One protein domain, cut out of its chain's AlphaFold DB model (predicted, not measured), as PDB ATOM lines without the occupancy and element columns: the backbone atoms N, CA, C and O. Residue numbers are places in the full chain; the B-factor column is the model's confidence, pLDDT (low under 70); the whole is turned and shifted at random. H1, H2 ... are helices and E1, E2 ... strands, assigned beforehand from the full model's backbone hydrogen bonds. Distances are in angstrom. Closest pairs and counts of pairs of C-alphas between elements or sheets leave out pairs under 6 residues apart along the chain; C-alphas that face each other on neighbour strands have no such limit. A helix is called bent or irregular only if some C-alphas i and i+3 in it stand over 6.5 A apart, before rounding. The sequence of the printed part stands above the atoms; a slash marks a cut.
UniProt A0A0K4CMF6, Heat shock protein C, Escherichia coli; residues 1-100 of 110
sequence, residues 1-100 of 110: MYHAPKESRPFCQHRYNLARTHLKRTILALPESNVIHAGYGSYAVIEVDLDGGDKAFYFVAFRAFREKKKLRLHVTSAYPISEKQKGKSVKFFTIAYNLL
ATOM      1  N   MET A   1      56.673 -19.050   8.909       75.75
ATOM      2  CA  MET A   1      57.434 -19.324  10.149       75.75
ATOM      3  C   MET A   1      57.592 -17.989  10.877       75.75
ATOM      4  O   MET A   1      57.749 -16.990  10.190       75.75
ATOM      5  N   TYR A   2      57.429 -17.919  12.203       75.12
ATOM      6  CA  TYR A   2      57.637 -16.670  12.952       75.12
ATOM      7  C   TYR A   2      59.088 -16.616  13.425       75.12
ATOM      8  O   TYR A   2      59.541 -17.533  14.111       75.12
ATOM      9  N   HIS A   3      59.812 -15.567  13.048       78.81
ATOM     10  CA  HIS A   3      61.229 -15.415  13.362       78.81
ATOM     11  C   HIS A   3      61.391 -14.409  14.505       78.81
ATOM     12  O   HIS A   3      61.087 -13.229  14.343       78.81
ATOM     13  N   ALA A   4      61.842 -14.886  15.665       78.12
ATOM     14  CA  ALA A   4      62.262 -14.048  16.782       78.12
ATOM     15  C   ALA A   4      63.802 -13.974  16.820       78.12
ATOM     16  O   ALA A   4      64.458 -14.893  16.329       78.12
ATOM     17  N   PRO A   5      64.410 -12.951  17.455       84.31
ATOM     18  CA  PRO A   5      65.867 -12.762  17.451       84.31
ATOM     19  C   PRO A   5      66.696 -13.956  17.951       84.31
ATOM     20  O   PRO A   5      67.871 -14.056  17.623       84.31
ATOM     21  N   LYS A   6      66.105 -14.845  18.762       86.12
ATOM     22  CA  LYS A   6      66.785 -16.015  19.343       86.12
ATOM     23  C   LYS A   6      66.383 -17.351  18.719       86.12
ATOM     24  O   LYS A   6      67.103 -18.324  18.897       86.12
ATOM     25  N   GLU A   7      65.243 -17.430  18.036       83.00
ATOM     26  CA  GLU A   7      64.723 -18.696  17.511       83.00
ATOM     27  C   GLU A   7      63.610 -18.482  16.483       83.00
ATOM     28  O   GLU A   7      62.891 -17.480  16.487       83.00
ATOM     29  N   SER A   8      63.424 -19.486  15.631       83.00
ATOM     30  CA  SER A   8      62.294 -19.546  14.711       83.00
ATOM     31  C   SER A   8      61.246 -20.496  15.268       83.00
ATOM     32  O   SER A   8      61.529 -21.665  15.516       83.00
ATOM     33  N   ARG A   9      60.022 -20.002  15.461       81.19
ATOM     34  CA  ARG A   9      58.903 -20.808  15.951       81.19
ATOM     35  C   ARG A   9      57.891 -21.027  14.826       81.19
ATOM     36  O   ARG A   9      57.503 -20.064  14.151       81.19
ATOM     37  N   PRO A  10      57.416 -22.264  14.598       85.12
ATOM     38  CA  PRO A  10      56.292 -22.477  13.701       85.12
ATOM     39  C   PRO A  10      55.063 -21.758  14.266       85.12
ATOM     40  O   PRO A  10      54.752 -21.849  15.458       85.12
ATOM     41  N   PHE A  11      54.369 -21.014  13.405       84.31
ATOM     42  CA  PHE A  11      53.106 -20.406  13.792       84.31
ATOM     43  C   PHE A  11      52.074 -21.515  13.979       84.31
ATOM     44  O   PHE A  11      51.834 -22.317  13.079       84.31
ATOM     45  N   CYS A  12      51.473 -21.581  15.163       87.00
ATOM     46  CA  CYS A  12      50.495 -22.610  15.472       87.00
ATOM     47  C   CYS A  12      49.096 -22.112  15.103       87.00
ATOM     48  O   CYS A  12      48.427 -21.471  15.916       87.00
ATOM     49  N   GLN A  13      48.654 -22.433  13.883       88.31
ATOM     50  CA  GLN A  13      47.343 -22.023  13.367       88.31
ATOM     51  C   GLN A  13      46.197 -22.477  14.277       88.31
ATOM     52  O   GLN A  13      45.259 -21.723  14.516       88.31
ATOM     53  N   HIS A  14      46.303 -23.682  14.841       87.12
ATOM     54  CA  HIS A  14      45.315 -24.221  15.771       87.12
ATOM     55  C   HIS A  14      45.146 -23.332  17.015       87.12
ATOM     56  O   HIS A  14      44.037 -22.889  17.311       87.12
ATOM     57  N   ARG A  15      46.248 -22.978  17.696       86.06
ATOM     58  CA  ARG A  15      46.207 -22.075  18.862       86.06
ATOM     59  C   ARG A  15      45.685 -20.687  18.501       86.06
ATOM     60  O   ARG A  15      44.923 -20.112  19.271       86.06
ATOM     61  N   TYR A  16      46.072 -20.162  17.340       90.31
ATOM     62  CA  TYR A  16      45.556 -18.882  16.861       90.31
ATOM     63  C   TYR A  16      44.044 -18.924  16.629       90.31
ATOM     64  O   TYR A  16      43.339 -18.029  17.081       90.31
ATOM     65  N   ASN A  17      43.535 -19.970  15.976       91.12
ATOM     66  CA  ASN A  17      42.106 -20.121  15.718       91.12
ATOM     67  C   ASN A  17      41.312 -20.231  17.024       91.12
ATOM     68  O   ASN A  17      40.314 -19.532  17.178       91.12
ATOM     69  N   LEU A  18      41.798 -21.020  17.989       89.75
ATOM     70  CA  LEU A  18      41.192 -21.110  19.319       89.75
ATOM     71  C   LEU A  18      41.133 -19.745  20.011       89.75
ATOM     72  O   LEU A  18      40.084 -19.355  20.522       89.75
ATOM     73  N   ALA A  19      42.236 -18.992  19.983       90.06
ATOM     74  CA  ALA A  19      42.275 -17.661  20.567       90.06
ATOM     75  C   ALA A  19      41.320 -16.695  19.845       90.06
ATOM     76  O   ALA A  19      40.560 -15.979  20.491       90.06
ATOM     77  N   ARG A  20      41.314 -16.706  18.509       91.69
ATOM     78  CA  ARG A  20      40.458 -15.843  17.687       91.69
ATOM     79  C   ARG A  20      38.973 -16.060  17.981       91.69
ATOM     80  O   ARG A  20      38.232 -15.084  18.045       91.69
ATOM     81  N   THR A  21      38.555 -17.309  18.167       91.31
ATOM     82  CA  THR A  21      37.143 -17.654  18.372       91.31
ATOM     83  C   THR A  21      36.724 -17.543  19.839       91.31
ATOM     84  O   THR A  21      35.690 -16.949  20.141       91.31
ATOM     85  N   HIS A  22      37.521 -18.068  20.774       91.19
ATOM     86  CA  HIS A  22      37.055 -18.297  22.146       91.19
ATOM     87  C   HIS A  22      37.648 -17.338  23.182       91.19
ATOM     88  O   HIS A  22      36.976 -17.049  24.169       91.19
ATOM     89  N   LEU A  23      38.843 -16.769  22.961       91.38
ATOM     90  CA  LEU A  23      39.571 -16.022  23.999       91.38
ATOM     91  C   LEU A  23      38.744 -14.889  24.614       91.38
ATOM     92  O   LEU A  23      38.670 -14.765  25.834       91.38
ATOM     93  N   LYS A  24      38.094 -14.066  23.782       92.12
ATOM     94  CA  LYS A  24      37.274 -12.946  24.267       92.12
ATOM     95  C   LYS A  24      36.145 -13.440  25.172       92.12
ATOM     96  O   LYS A  24      35.959 -12.898  26.259       92.12
ATOM     97  N   ARG A  25      35.416 -14.471  24.738       91.50
ATOM     98  CA  ARG A  25      34.319 -15.074  25.506       91.50
ATOM     99  C   ARG A  25      34.836 -15.659  26.818       91.50
ATOM    100  O   ARG A  25      34.244 -15.402  27.858       91.50
ATOM    101  N   THR A  26      35.970 -16.354  26.785       91.12
ATOM    102  CA  THR A  26      36.623 -16.912  27.974       91.12
ATOM    103  C   THR A  26      36.951 -15.837  29.008       91.12
ATOM    104  O   THR A  26      36.615 -15.994  30.178       91.12
ATOM    105  N   ILE A  27      37.570 -14.727  28.594       91.38
ATOM    106  CA  ILE A  27      37.915 -13.635  29.515       91.38
ATOM    107  C   ILE A  27      36.660 -12.972  30.091       91.38
ATOM    108  O   ILE A  27      36.623 -12.667  31.282       91.38
ATOM    109  N   LEU A  28      35.623 -12.775  29.273       91.19
ATOM    110  CA  LEU A  28      34.360 -12.192  29.726       91.19
ATOM    111  C   LEU A  28      33.574 -13.114  30.669       91.19
ATOM    112  O   LEU A  28      32.830 -12.605  31.498       91.19
ATOM    113  N   ALA A  29      33.768 -14.432  30.586       90.31
ATOM    114  CA  ALA A  29      33.120 -15.414  31.454       90.31
ATOM    115  C   ALA A  29      33.795 -15.570  32.831       90.31
ATOM    116  O   ALA A  29      33.179 -16.107  33.752       90.31
ATOM    117  N   LEU A  30      35.038 -15.098  33.008       88.88
ATOM    118  CA  LEU A  30      35.775 -15.194  34.282       88.88
ATOM    119  C   LEU A  30      34.980 -14.727  35.516       88.88
ATOM    120  O   LEU A  30      35.010 -15.442  36.513       88.88
ATOM    121  N   PRO A  31      34.269 -13.580  35.497       87.50
ATOM    122  CA  PRO A  31      33.517 -13.081  36.652       87.50
ATOM    123  C   PRO A  31      32.444 -14.048  37.169       87.50
ATOM    124  O   PRO A  31      32.189 -14.094  38.372       87.50
ATOM    125  N   GLU A  32      31.824 -14.798  36.259       88.00
ATOM    126  CA  GLU A  32      30.675 -15.672  36.529       88.00
ATOM    127  C   GLU A  32      31.090 -17.134  36.723       88.00
ATOM    128  O   GLU A  32      30.350 -17.932  37.298       88.00
ATOM    129  N   SER A  33      32.298 -17.484  36.283       85.38
ATOM    130  CA  SER A  33      32.767 -18.861  36.259       85.38
ATOM    131  C   SER A  33      33.408 -19.286  37.575       85.38
ATOM    132  O   SER A  33      34.107 -18.527  38.259       85.38
ATOM    133  N   ASN A  34      33.230 -20.566  37.893       88.12
ATOM    134  CA  ASN A  34      34.114 -21.232  38.831       88.12
ATOM    135  C   ASN A  34      35.416 -21.574  38.109       88.12
ATOM    136  O   ASN A  34      35.408 -22.093  36.995       88.12
ATOM    137  N   VAL A  35      36.534 -21.276  38.754       87.81
ATOM    138  CA  VAL A  35      37.865 -21.511  38.211       87.81
ATOM    139  C   VAL A  35      38.627 -22.468  39.107       87.81
ATOM    140  O   VAL A  35      38.435 -22.509  40.324       87.81
ATOM    141  N   ILE A  36      39.515 -23.236  38.496       86.25
ATOM    142  CA  ILE A  36      40.456 -24.086  39.204       86.25
ATOM    143  C   ILE A  36      41.680 -23.242  39.538       86.25
ATOM    144  O   ILE A  36      42.253 -22.571  38.675       86.25
ATOM    145  N   HIS A  37      42.084 -23.277  40.804       78.62
ATOM    146  CA  HIS A  37      43.273 -22.588  41.281       78.62
ATOM    147  C   HIS A  37      44.182 -23.563  42.021       78.62
ATOM    148  O   HIS A  37      43.768 -24.199  42.990       78.62
ATOM    149  N   ALA A  38      45.427 -23.676  41.559       60.66
ATOM    150  CA  ALA A  38      46.417 -24.590  42.120       60.66
ATOM    151  C   ALA A  38      47.264 -23.958  43.247       60.66
ATOM    152  O   ALA A  38      48.298 -24.497  43.617       60.66
ATOM    153  N   GLY A  39      46.825 -22.833  43.828       57.38
ATOM    154  CA  GLY A  39      47.375 -22.287  45.079       57.38
ATOM    155  C   GLY A  39      48.647 -21.447  44.962       57.38
ATOM    156  O   GLY A  39      49.097 -20.909  45.970       57.38
ATOM    157  N   TYR A  40      49.212 -21.280  43.765       57.44
ATOM    158  CA  TYR A  40      50.464 -20.546  43.576       57.44
ATOM    159  C   TYR A  40      50.271 -19.343  42.649       57.44
ATOM    160  O   TYR A  40      50.321 -19.468  41.437       57.44
ATOM    161  N   GLY A  41      50.090 -18.148  43.207       69.75
ATOM    162  CA  GLY A  41      50.208 -16.894  42.454       69.75
ATOM    163  C   GLY A  41      48.944 -16.423  41.729       69.75
ATOM    164  O   GLY A  41      47.819 -16.724  42.113       69.75
ATOM    165  N   SER A  42      49.128 -15.584  40.712       82.81
ATOM    166  CA  SER A  42      48.060 -14.786  40.110       82.81
ATOM    167  C   SER A  42      47.567 -15.382  38.784       82.81
ATOM    168  O   SER A  42      47.637 -14.758  37.725       82.81
ATOM    169  N   TYR A  43      47.095 -16.630  38.839       87.88
ATOM    170  CA  TYR A  43      46.488 -17.313  37.697       87.88
ATOM    171  C   TYR A  43      45.274 -18.159  38.084       87.88
ATOM    172  O   TYR A  43      45.080 -18.533  39.241       87.88
ATOM    173  N   ALA A  44      44.460 -18.476  37.085       89.62
ATOM    174  CA  ALA A  44      43.292 -19.333  37.192       89.62
ATOM    175  C   ALA A  44      43.152 -20.192  35.932       89.62
ATOM    176  O   ALA A  44      43.537 -19.764  34.844       89.62
ATOM    177  N   VAL A  45      42.582 -21.386  36.078       90.62
ATOM    178  CA  VAL A  45      42.178 -22.229  34.951       90.62
ATOM    179  C   VAL A  45      40.661 -22.233  34.855       90.62
ATOM    180  O   VAL A  45      39.974 -22.539  35.827       90.62
ATOM    181  N   ILE A  46      40.140 -21.890  33.683       91.25
ATOM    182  CA  ILE A  46      38.706 -21.867  33.389       91.25
ATOM    183  C   ILE A  46      38.378 -22.946  32.355       91.25
ATOM    184  O   ILE A  46      39.089 -23.098  31.362       91.25
ATOM    185  N   GLU A  47      37.322 -23.711  32.614       90.31
ATOM    186  CA  GLU A  47      36.744 -24.668  31.668       90.31
ATOM    187  C   GLU A  47      35.759 -23.915  30.765       90.31
ATOM    188  O   GLU A  47      34.946 -23.132  31.256       90.31
ATOM    189  N   VAL A  48      35.873 -24.097  29.452       87.50
ATOM    190  CA  VAL A  48      35.073 -23.386  28.450       87.50
ATOM    191  C   VAL A  48      34.554 -24.393  27.438       87.50
ATOM    192  O   VAL A  48      35.332 -25.184  26.902       87.50
ATOM    193  N   ASP A  49      33.258 -24.328  27.151       86.62
ATOM    194  CA  ASP A  49      32.650 -25.118  26.085       86.62
ATOM    195  C   ASP A  49      33.048 -24.540  24.719       86.62
ATOM    196  O   ASP A  49      32.909 -23.337  24.457       86.62
ATOM    197  N   LEU A  50      33.578 -25.405  23.862       84.62
ATOM    198  CA  LEU A  50      33.879 -25.128  22.467       84.62
ATOM    199  C   LEU A  50      32.642 -25.374  21.596       84.62
ATOM    200  O   LEU A  50      31.676 -26.032  21.992       84.62
ATOM    201  N   ASP A  51      32.694 -24.854  20.374       81.62
ATOM    202  CA  ASP A  51      31.664 -25.127  19.378       81.62
ATOM    203  C   ASP A  51      31.702 -26.628  19.032       81.62
ATOM    204  O   ASP A  51      32.758 -27.158  18.694       81.62
ATOM    205  N   GLY A  52      30.564 -27.319  19.152       77.00
ATOM    206  CA  GLY A  52      30.467 -28.765  18.896       77.00
ATOM    207  C   GLY A  52      30.434 -29.663  20.138       77.00
ATOM    208  O   GLY A  52      30.349 -30.876  19.989       77.00
ATOM    209  N   GLY A  53      30.436 -29.094  21.350       79.12
ATOM    210  CA  GLY A  53      30.269 -29.850  22.604       79.12
ATOM    211  C   GLY A  53      31.575 -30.313  23.258       79.12
ATOM    212  O   GLY A  53      31.542 -30.861  24.360       79.12
ATOM    213  N   ASP A  54      32.714 -30.045  22.621       84.12
ATOM    214  CA  ASP A  54      34.034 -30.245  23.214       84.12
ATOM    215  C   ASP A  54      34.321 -29.216  24.312       84.12
ATOM    216  O   ASP A  54      33.744 -28.129  24.357       84.12
ATOM    217  N   LYS A  55      35.265 -29.537  25.197       86.56
ATOM    218  CA  LYS A  55      35.683 -28.660  26.294       86.56
ATOM    219  C   LYS A  55      37.159 -28.328  26.191       86.56
ATOM    220  O   LYS A  55      37.990 -29.206  25.978       86.56
ATOM    221  N   ALA A  56      37.488 -27.061  26.412       87.88
ATOM    222  CA  ALA A  56      38.859 -26.596  26.536       87.88
ATOM    223  C   ALA A  56      39.112 -26.003  27.918       87.88
ATOM    224  O   ALA A  56      38.259 -25.338  28.506       87.88
ATOM    225  N   PHE A  57      40.337 -26.175  28.401       90.56
ATOM    226  CA  PHE A  57      40.821 -25.490  29.588       90.56
ATOM    227  C   PHE A  57      41.678 -24.311  29.161       90.56
ATOM    228  O   PHE A  57      42.608 -24.468  28.375       90.56
ATOM    229  N   TYR A  58      41.388 -23.127  29.687       92.38
ATOM    230  CA  TYR A  58      42.204 -21.941  29.474       92.38
ATOM    231  C   TYR A  58      42.951 -21.592  30.744       92.38
ATOM    232  O   TYR A  58      42.346 -21.350  31.787       92.38
ATOM    233  N   PHE A  59      44.272 -21.515  30.634       91.88
ATOM    234  CA  PHE A  59      45.109 -20.912  31.652       91.88
ATOM    235  C   PHE A  59      45.081 -19.398  31.478       91.88
ATOM    236  O   PHE A  59      45.370 -18.895  30.395       91.88
ATOM    237  N   VAL A  60      44.747 -18.674  32.542       92.06
ATOM    238  CA  VAL A  60      44.637 -17.215  32.560       92.06
ATOM    239  C   VAL A  60      45.525 -16.678  33.674       92.06
ATOM    240  O   VAL A  60      45.200 -16.820  34.851       92.06
ATOM    241  N   ALA A  61      46.627 -16.024  33.311       91.56
ATOM    242  CA  ALA A  61      47.431 -15.243  34.242       91.56
ATOM    243  C   ALA A  61      46.934 -13.800  34.262       91.56
ATOM    244  O   ALA A  61      46.707 -13.182  33.217       91.56
ATOM    245  N   PHE A  62      46.773 -13.253  35.458       91.50
ATOM    246  CA  PHE A  62      46.245 -11.916  35.651       91.50
ATOM    247  C   PHE A  62      46.870 -11.238  36.864       91.50
ATOM    248  O   PHE A  62      47.505 -11.868  37.698       91.50
ATOM    249  N   ARG A  63      46.675  -9.931  36.986       90.06
ATOM    250  CA  ARG A  63      46.968  -9.154  38.190       90.06
ATOM    251  C   ARG A  63      45.697  -8.459  38.641       90.06
ATOM    252  O   ARG A  63      44.999  -7.865  37.820       90.06
ATOM    253  N   ALA A  64      45.410  -8.527  39.934       89.62
ATOM    254  CA  ALA A  64      44.315  -7.793  40.551       89.62
ATOM    255  C   ALA A  64      44.860  -6.515  41.197       89.62
ATOM    256  O   ALA A  64      45.854  -6.557  41.916       89.62
ATOM    257  N   PHE A  65      44.221  -5.379  40.937       89.81
ATOM    258  CA  PHE A  65      44.611  -4.088  41.506       89.81
ATOM    259  C   PHE A  65      43.381  -3.205  41.723       89.81
ATOM    260  O   PHE A  65      42.283  -3.509  41.250       89.81
ATOM    261  N   ARG A  66      43.543  -2.121  42.487       92.06
ATOM    262  CA  ARG A  66      42.466  -1.165  42.749       92.06
ATOM    263  C   ARG A  66      42.700   0.106  41.958       92.06
ATOM    264  O   ARG A  66      43.773   0.689  42.023       92.06
ATOM    265  N   GLU A  67      41.667   0.565  41.271       93.94
ATOM    266  CA  GLU A  67      41.699   1.813  40.517       93.94
ATOM    267  C   GLU A  67      40.345   2.510  40.664       93.94
ATOM    268  O   GLU A  67      39.298   1.868  40.546       93.94
ATOM    269  N   LYS A  68      40.336   3.816  40.962       93.31
ATOM    270  CA  LYS A  68      39.097   4.600  41.165       93.31
ATOM    271  C   LYS A  68      38.103   3.900  42.111       93.31
ATOM    272  O   LYS A  68      36.911   3.804  41.836       93.31
ATOM    273  N   LYS A  69      38.623   3.360  43.221       89.06
ATOM    274  CA  LYS A  69      37.903   2.577  44.249       89.06
ATOM    275  C   LYS A  69      37.304   1.237  43.781       89.06
ATOM    276  O   LYS A  69      36.810   0.512  44.647       89.06
ATOM    277  N   LYS A  70      37.422   0.860  42.504       89.19
ATOM    278  CA  LYS A  70      36.922  -0.398  41.922       89.19
ATOM    279  C   LYS A  70      38.034  -1.448  41.798       89.19
ATOM    280  O   LYS A  70      39.209  -1.103  41.682       89.19
ATOM    281  N   LEU A  71      37.656  -2.726  41.826       87.62
ATOM    282  CA  LEU A  71      38.551  -3.836  41.490       87.62
ATOM    283  C   LEU A  71      38.796  -3.837  39.976       87.62
ATOM    284  O   LEU A  71      37.850  -3.758  39.191       87.62
ATOM    285  N   ARG A  72      40.061  -3.934  39.579       91.31
ATOM    286  CA  ARG A  72      40.503  -4.068  38.193       91.31
ATOM    287  C   ARG A  72      41.341  -5.323  38.028       91.31
ATOM    288  O   ARG A  72      41.986  -5.788  38.967       91.31
ATOM    289  N   LEU A  73      41.325  -5.841  36.806       90.31
ATOM    290  CA  LEU A  73      42.066  -7.022  36.397       90.31
ATOM    291  C   LEU A  73      42.894  -6.662  35.174       90.31
ATOM    292  O   LEU A  73      42.365  -6.114  34.210       90.31
ATOM    293  N   HIS A  74      44.177  -6.993  35.210       91.62
ATOM    294  CA  HIS A  74      45.041  -6.969  34.040       91.62
ATOM    295  C   HIS A  74      45.392  -8.411  33.694       91.62
ATOM    296  O   HIS A  74      46.160  -9.039  34.414       91.62
ATOM    297  N   VAL A  75      44.805  -8.944  32.623       91.69
ATOM    298  CA  VAL A  75      45.144 -10.273  32.102       91.69
ATOM    299  C   VAL A  75      46.447 -10.156  31.318       91.69
ATOM    300  O   VAL A  75      46.485  -9.474  30.300       91.69
ATOM    301  N   THR A  76      47.514 -10.794  31.799       91.50
ATOM    302  CA  THR A  76      48.848 -10.726  31.178       91.50
ATOM    303  C   THR A  76      49.045 -11.803  30.121       91.50
ATOM    304  O   THR A  76      49.798 -11.614  29.173       91.50
ATOM    305  N   SER A  77      48.378 -12.946  30.281       90.31
ATOM    306  CA  SER A  77      48.397 -14.024  29.297       90.31
ATOM    307  C   SER A  77      47.178 -14.912  29.465       90.31
ATOM    308  O   SER A  77      46.788 -15.214  30.593       90.31
ATOM    309  N   ALA A  78      46.631 -15.396  28.356       92.50
ATOM    310  CA  ALA A  78      45.596 -16.414  28.374       92.50
ATOM    311  C   ALA A  78      45.744 -17.350  27.173       92.50
ATOM    312  O   ALA A  78      45.878 -16.888  26.039       92.50
ATOM    313  N   TYR A  79      45.769 -18.658  27.427       91.38
ATOM    314  CA  TYR A  79      46.005 -19.667  26.394       91.38
ATOM    315  C   TYR A  79      45.381 -21.021  26.762       91.38
ATOM    316  O   TYR A  79      45.254 -21.331  27.950       91.38
ATOM    317  N   PRO A  80      44.996 -21.833  25.760       91.38
ATOM    318  CA  PRO A  80      44.466 -23.167  26.000       91.38
ATOM    319  C   PRO A  80      45.561 -24.111  26.515       91.38
ATOM    320  O   PRO A  80      46.709 -24.048  26.067       91.38
ATOM    321  N   ILE A  81      45.190 -25.003  27.428       90.31
ATOM    322  CA  ILE A  81      46.028 -26.080  27.961       90.31
ATOM    323  C   ILE A  81      45.341 -27.428  27.732       90.31
ATOM    324  O   ILE A  81      44.117 -27.529  27.788       90.31
ATOM    325  N   SER A  82      46.140 -28.458  27.463       82.69
ATOM    326  CA  SER A  82      45.640 -29.805  27.162       82.69
ATOM    327  C   SER A  82      45.233 -30.576  28.417       82.69
ATOM    328  O   SER A  82      44.310 -31.381  28.377       82.69
ATOM    329  N   GLU A  83      45.909 -30.326  29.539       82.00
ATOM    330  CA  GLU A  83      45.684 -31.052  30.785       82.00
ATOM    331  C   GLU A  83      44.835 -30.242  31.762       82.00
ATOM    332  O   GLU A  83      45.122 -29.078  32.065       82.00
ATOM    333  N   LYS A  84      43.801 -30.889  32.308       78.12
ATOM    334  CA  LYS A  84      43.008 -30.327  33.398       78.12
ATOM    335  C   LYS A  84      43.886 -30.221  34.640       78.12
ATOM    336  O   LYS A  84      44.311 -31.233  35.197       78.12
ATOM    337  N   GLN A  85      44.120 -28.998  35.108       76.19
ATOM    338  CA  GLN A  85      44.816 -28.814  36.376       76.19
ATOM    339  C   GLN A  85      43.984 -29.385  37.526       76.19
ATOM    340  O   GLN A  85      42.771 -29.188  37.598       76.19
ATOM    341  N   LYS A  86      44.649 -30.099  38.435       75.12
ATOM    342  CA  LYS A  86      44.049 -30.543  39.694       75.12
ATOM    343  C   LYS A  86      43.997 -29.353  40.649       75.12
ATOM    344  O   LYS A  86      44.979 -28.631  40.802       75.12
ATOM    345  N   GLY A  87      42.856 -29.136  41.289       75.19
ATOM    346  CA  GLY A  87      42.702 -28.063  42.261       75.19
ATOM    347  C   GLY A  87      41.257 -27.862  42.681       75.19
ATOM    348  O   GLY A  87      40.329 -28.415  42.087       75.19
ATOM    349  N   LYS A  88      41.069 -27.047  43.717       79.75
ATOM    350  CA  LYS A  88      39.735 -26.719  44.212       79.75
ATOM    351  C   LYS A  88      39.057 -25.750  43.247       79.75
ATOM    352  O   LYS A  88      39.634 -24.730  42.872       79.75
ATOM    353  N   SER A  89      37.819 -26.068  42.888       86.00
ATOM    354  CA  SER A  89      36.942 -25.154  42.163       86.00
ATOM    355  C   SER A  89      36.514 -24.017  43.093       86.00
ATOM    356  O   SER A  89      35.981 -24.260  44.180       86.00
ATOM    357  N   VAL A  90      36.797 -22.776  42.707       87.12
ATOM    358  CA  VAL A  90      36.513 -21.573  43.499       87.12
ATOM    359  C   VAL A  90      35.981 -20.457  42.605       87.12
ATOM    360  O   VAL A  90      36.320 -20.367  41.429       87.12
ATOM    361  N   LYS A  91      35.170 -19.553  43.165       90.00
ATOM    362  CA  LYS A  91      34.725 -18.360  42.434       90.00
ATOM    363  C   LYS A  91      35.922 -17.470  42.104       90.00
ATOM    364  O   LYS A  91      36.710 -17.140  42.994       90.00
ATOM    365  N   PHE A  92      36.020 -17.021  40.856       89.38
ATOM    366  CA  PHE A  92      37.137 -16.200  40.383       89.38
ATOM    367  C   PHE A  92      37.368 -14.936  41.230       89.38
ATOM    368  O   PHE A  92      38.500 -14.643  41.626       89.38
ATOM    369  N   PHE A  93      36.302 -14.214  41.596       88.38
ATOM    370  CA  PHE A  93      36.442 -13.006  42.413       88.38
ATOM    371  C   PHE A  93      36.966 -13.261  43.825       88.38
ATOM    372  O   PHE A  93      37.585 -12.363  44.388       88.38
ATOM    373  N   THR A  94      36.794 -14.463  44.382       87.38
ATOM    374  CA  THR A  94      37.413 -14.818  45.666       87.38
ATOM    375  C   THR A  94      38.935 -14.764  45.551       87.38
ATOM    376  O   THR A  94      39.595 -14.177  46.406       87.38
ATOM    377  N   ILE A  95      39.494 -15.295  44.457       86.81
ATOM    378  CA  ILE A  95      40.934 -15.227  44.174       86.81
ATOM    379  C   ILE A  95      41.344 -13.776  43.926       86.81
ATOM    380  O   ILE A  95      42.253 -13.278  44.584       86.81
ATOM    381  N   ALA A  96      40.661 -13.074  43.016       86.88
ATOM    382  CA  ALA A  96      41.019 -11.703  42.651       86.88
ATOM    383  C   ALA A  96      40.988 -10.743  43.852       86.88
ATOM    384  O   ALA A  96      41.864  -9.893  44.003       86.88
ATOM    385  N   TYR A  97      40.003 -10.894  44.734       87.62
ATOM    386  CA  TYR A  97      39.880 -10.098  45.947       87.62
ATOM    387  C   TYR A  97      40.944 -10.442  46.995       87.62
ATOM    388  O   TYR A  97      41.489  -9.533  47.626       87.62
ATOM    389  N   ASN A  98      41.268 -11.727  47.174       87.00
ATOM    390  CA  ASN A  98      42.330 -12.140  48.092       87.00
ATOM    391  C   ASN A  98      43.704 -11.669  47.605       87.00
ATOM    392  O   ASN A  98      44.458 -11.124  48.408       87.00
ATOM    393  N   LEU A  99      43.977 -11.772  46.298       85.62
ATOM    394  CA  LEU A  99      45.173 -11.206  45.666       85.62
ATOM    395  C   LEU A  99      45.268  -9.698  45.908       85.62
ATOM    396  O   LEU A  99      46.309  -9.217  46.338       85.62
ATOM    397  N   LEU A 100      44.174  -8.955  45.707       86.62
ATOM    398  CA  LEU A 100      44.161  -7.509  45.943       86.62
ATOM    399  C   LEU A 100      44.510  -7.143  47.397       86.62
ATOM    400  O   LEU A 100      45.105  -6.099  47.653       86.62
TER     401      LEU A 100
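Overview. This is residues 1 to 100 of the 110 residues of the protein "Heat shock protein C" of Escherichia coli (UniProt A0A0K4CMF6). The core is a long, strongly twisted three-stranded sheet, E4, E5 and E6, with the kinked helix H1 and the short helix H2 both over one face and the small strand pair E3 and E7 packing on E4 through E3. The small hairpin of E1 and E2 lies far out, away from this body, on the chain that leads into H1. The printed part has 100 residues, with two named helices and seven named strands in the order E1, E2, H1, E3, E4, E5, E6, E7, H2 along the chain, a mixed class of helices and strands; the sheet order E4, E5, E6 is antiparallel throughout. The whole is only just compact, close to loose, with a radius of gyration of the C-alphas of 15.1 A and spans of 44 by 37 by 24 A.

Arrangement. Start at E1, residues 2 to 4, which forms an antiparallel hairpin with E2, residues 7 to 9; N 2 and O 9 are 2.9 A apart, within hydrogen-bond range. Next comes H1, residues 13 to 29, irregular, with C-alphas 21 and 24 7.5 A apart and a kink of 49 degrees near residue 22. E3, residues 34 to 37, comes closest to E4, residues 43 to 49, at the C-alphas of Val 35 and Ile 46, 4.9 A apart. E4, E5, residues 55 to 67, and E6, residues 70 to 81, are a meander, each strand the antiparallel neighbour of the one before; look for N 46 and O 58 at 3.0 A, and N 61 and O 77 at 2.8 A. H1 is on this sheet at a height of 8.4 A, along the strands, at 26 degrees to E6 on the local plane; the closest C-alphas of H1 and E6 are those of Ala 19 and Tyr 79, 7.2 A apart. E7, residues 88 to 91, is the antiparallel neighbour of E3, with N 35 and O 90 at 2.8 A. H2, residues 92 to 100, is on the same face as H1, making two layers, helices on one face of a sheet; its closest C-alphas to E5 are Leu 100 and Ala 64, 5.4 A apart. In H2 every O i to N i+4 pair is within hydrogen-bond range, in H1 11 of 13.

Along the chain. Find C-alpha 2 at (57.637, -16.670, 12.952), where E1 begins. H1 measures 23.9 A from first to last C-alpha, E4 19.7 A, E5 34.2 A and E6 30.6 A. E5 bends by 52 degrees at residue 61 and E6 by 59 degrees at residue 76. H2 ends at C-alpha 100, (44.161, -7.509, 45.943).

Size, cuts and confidence. The farthest C-alphas, those of Met 1 and Lys 69, are 45.0 A apart. The printed part has no cut and no long link. Mean pLDDT of the printed part is 86.2; look for values under 70 at residues 38 to 41.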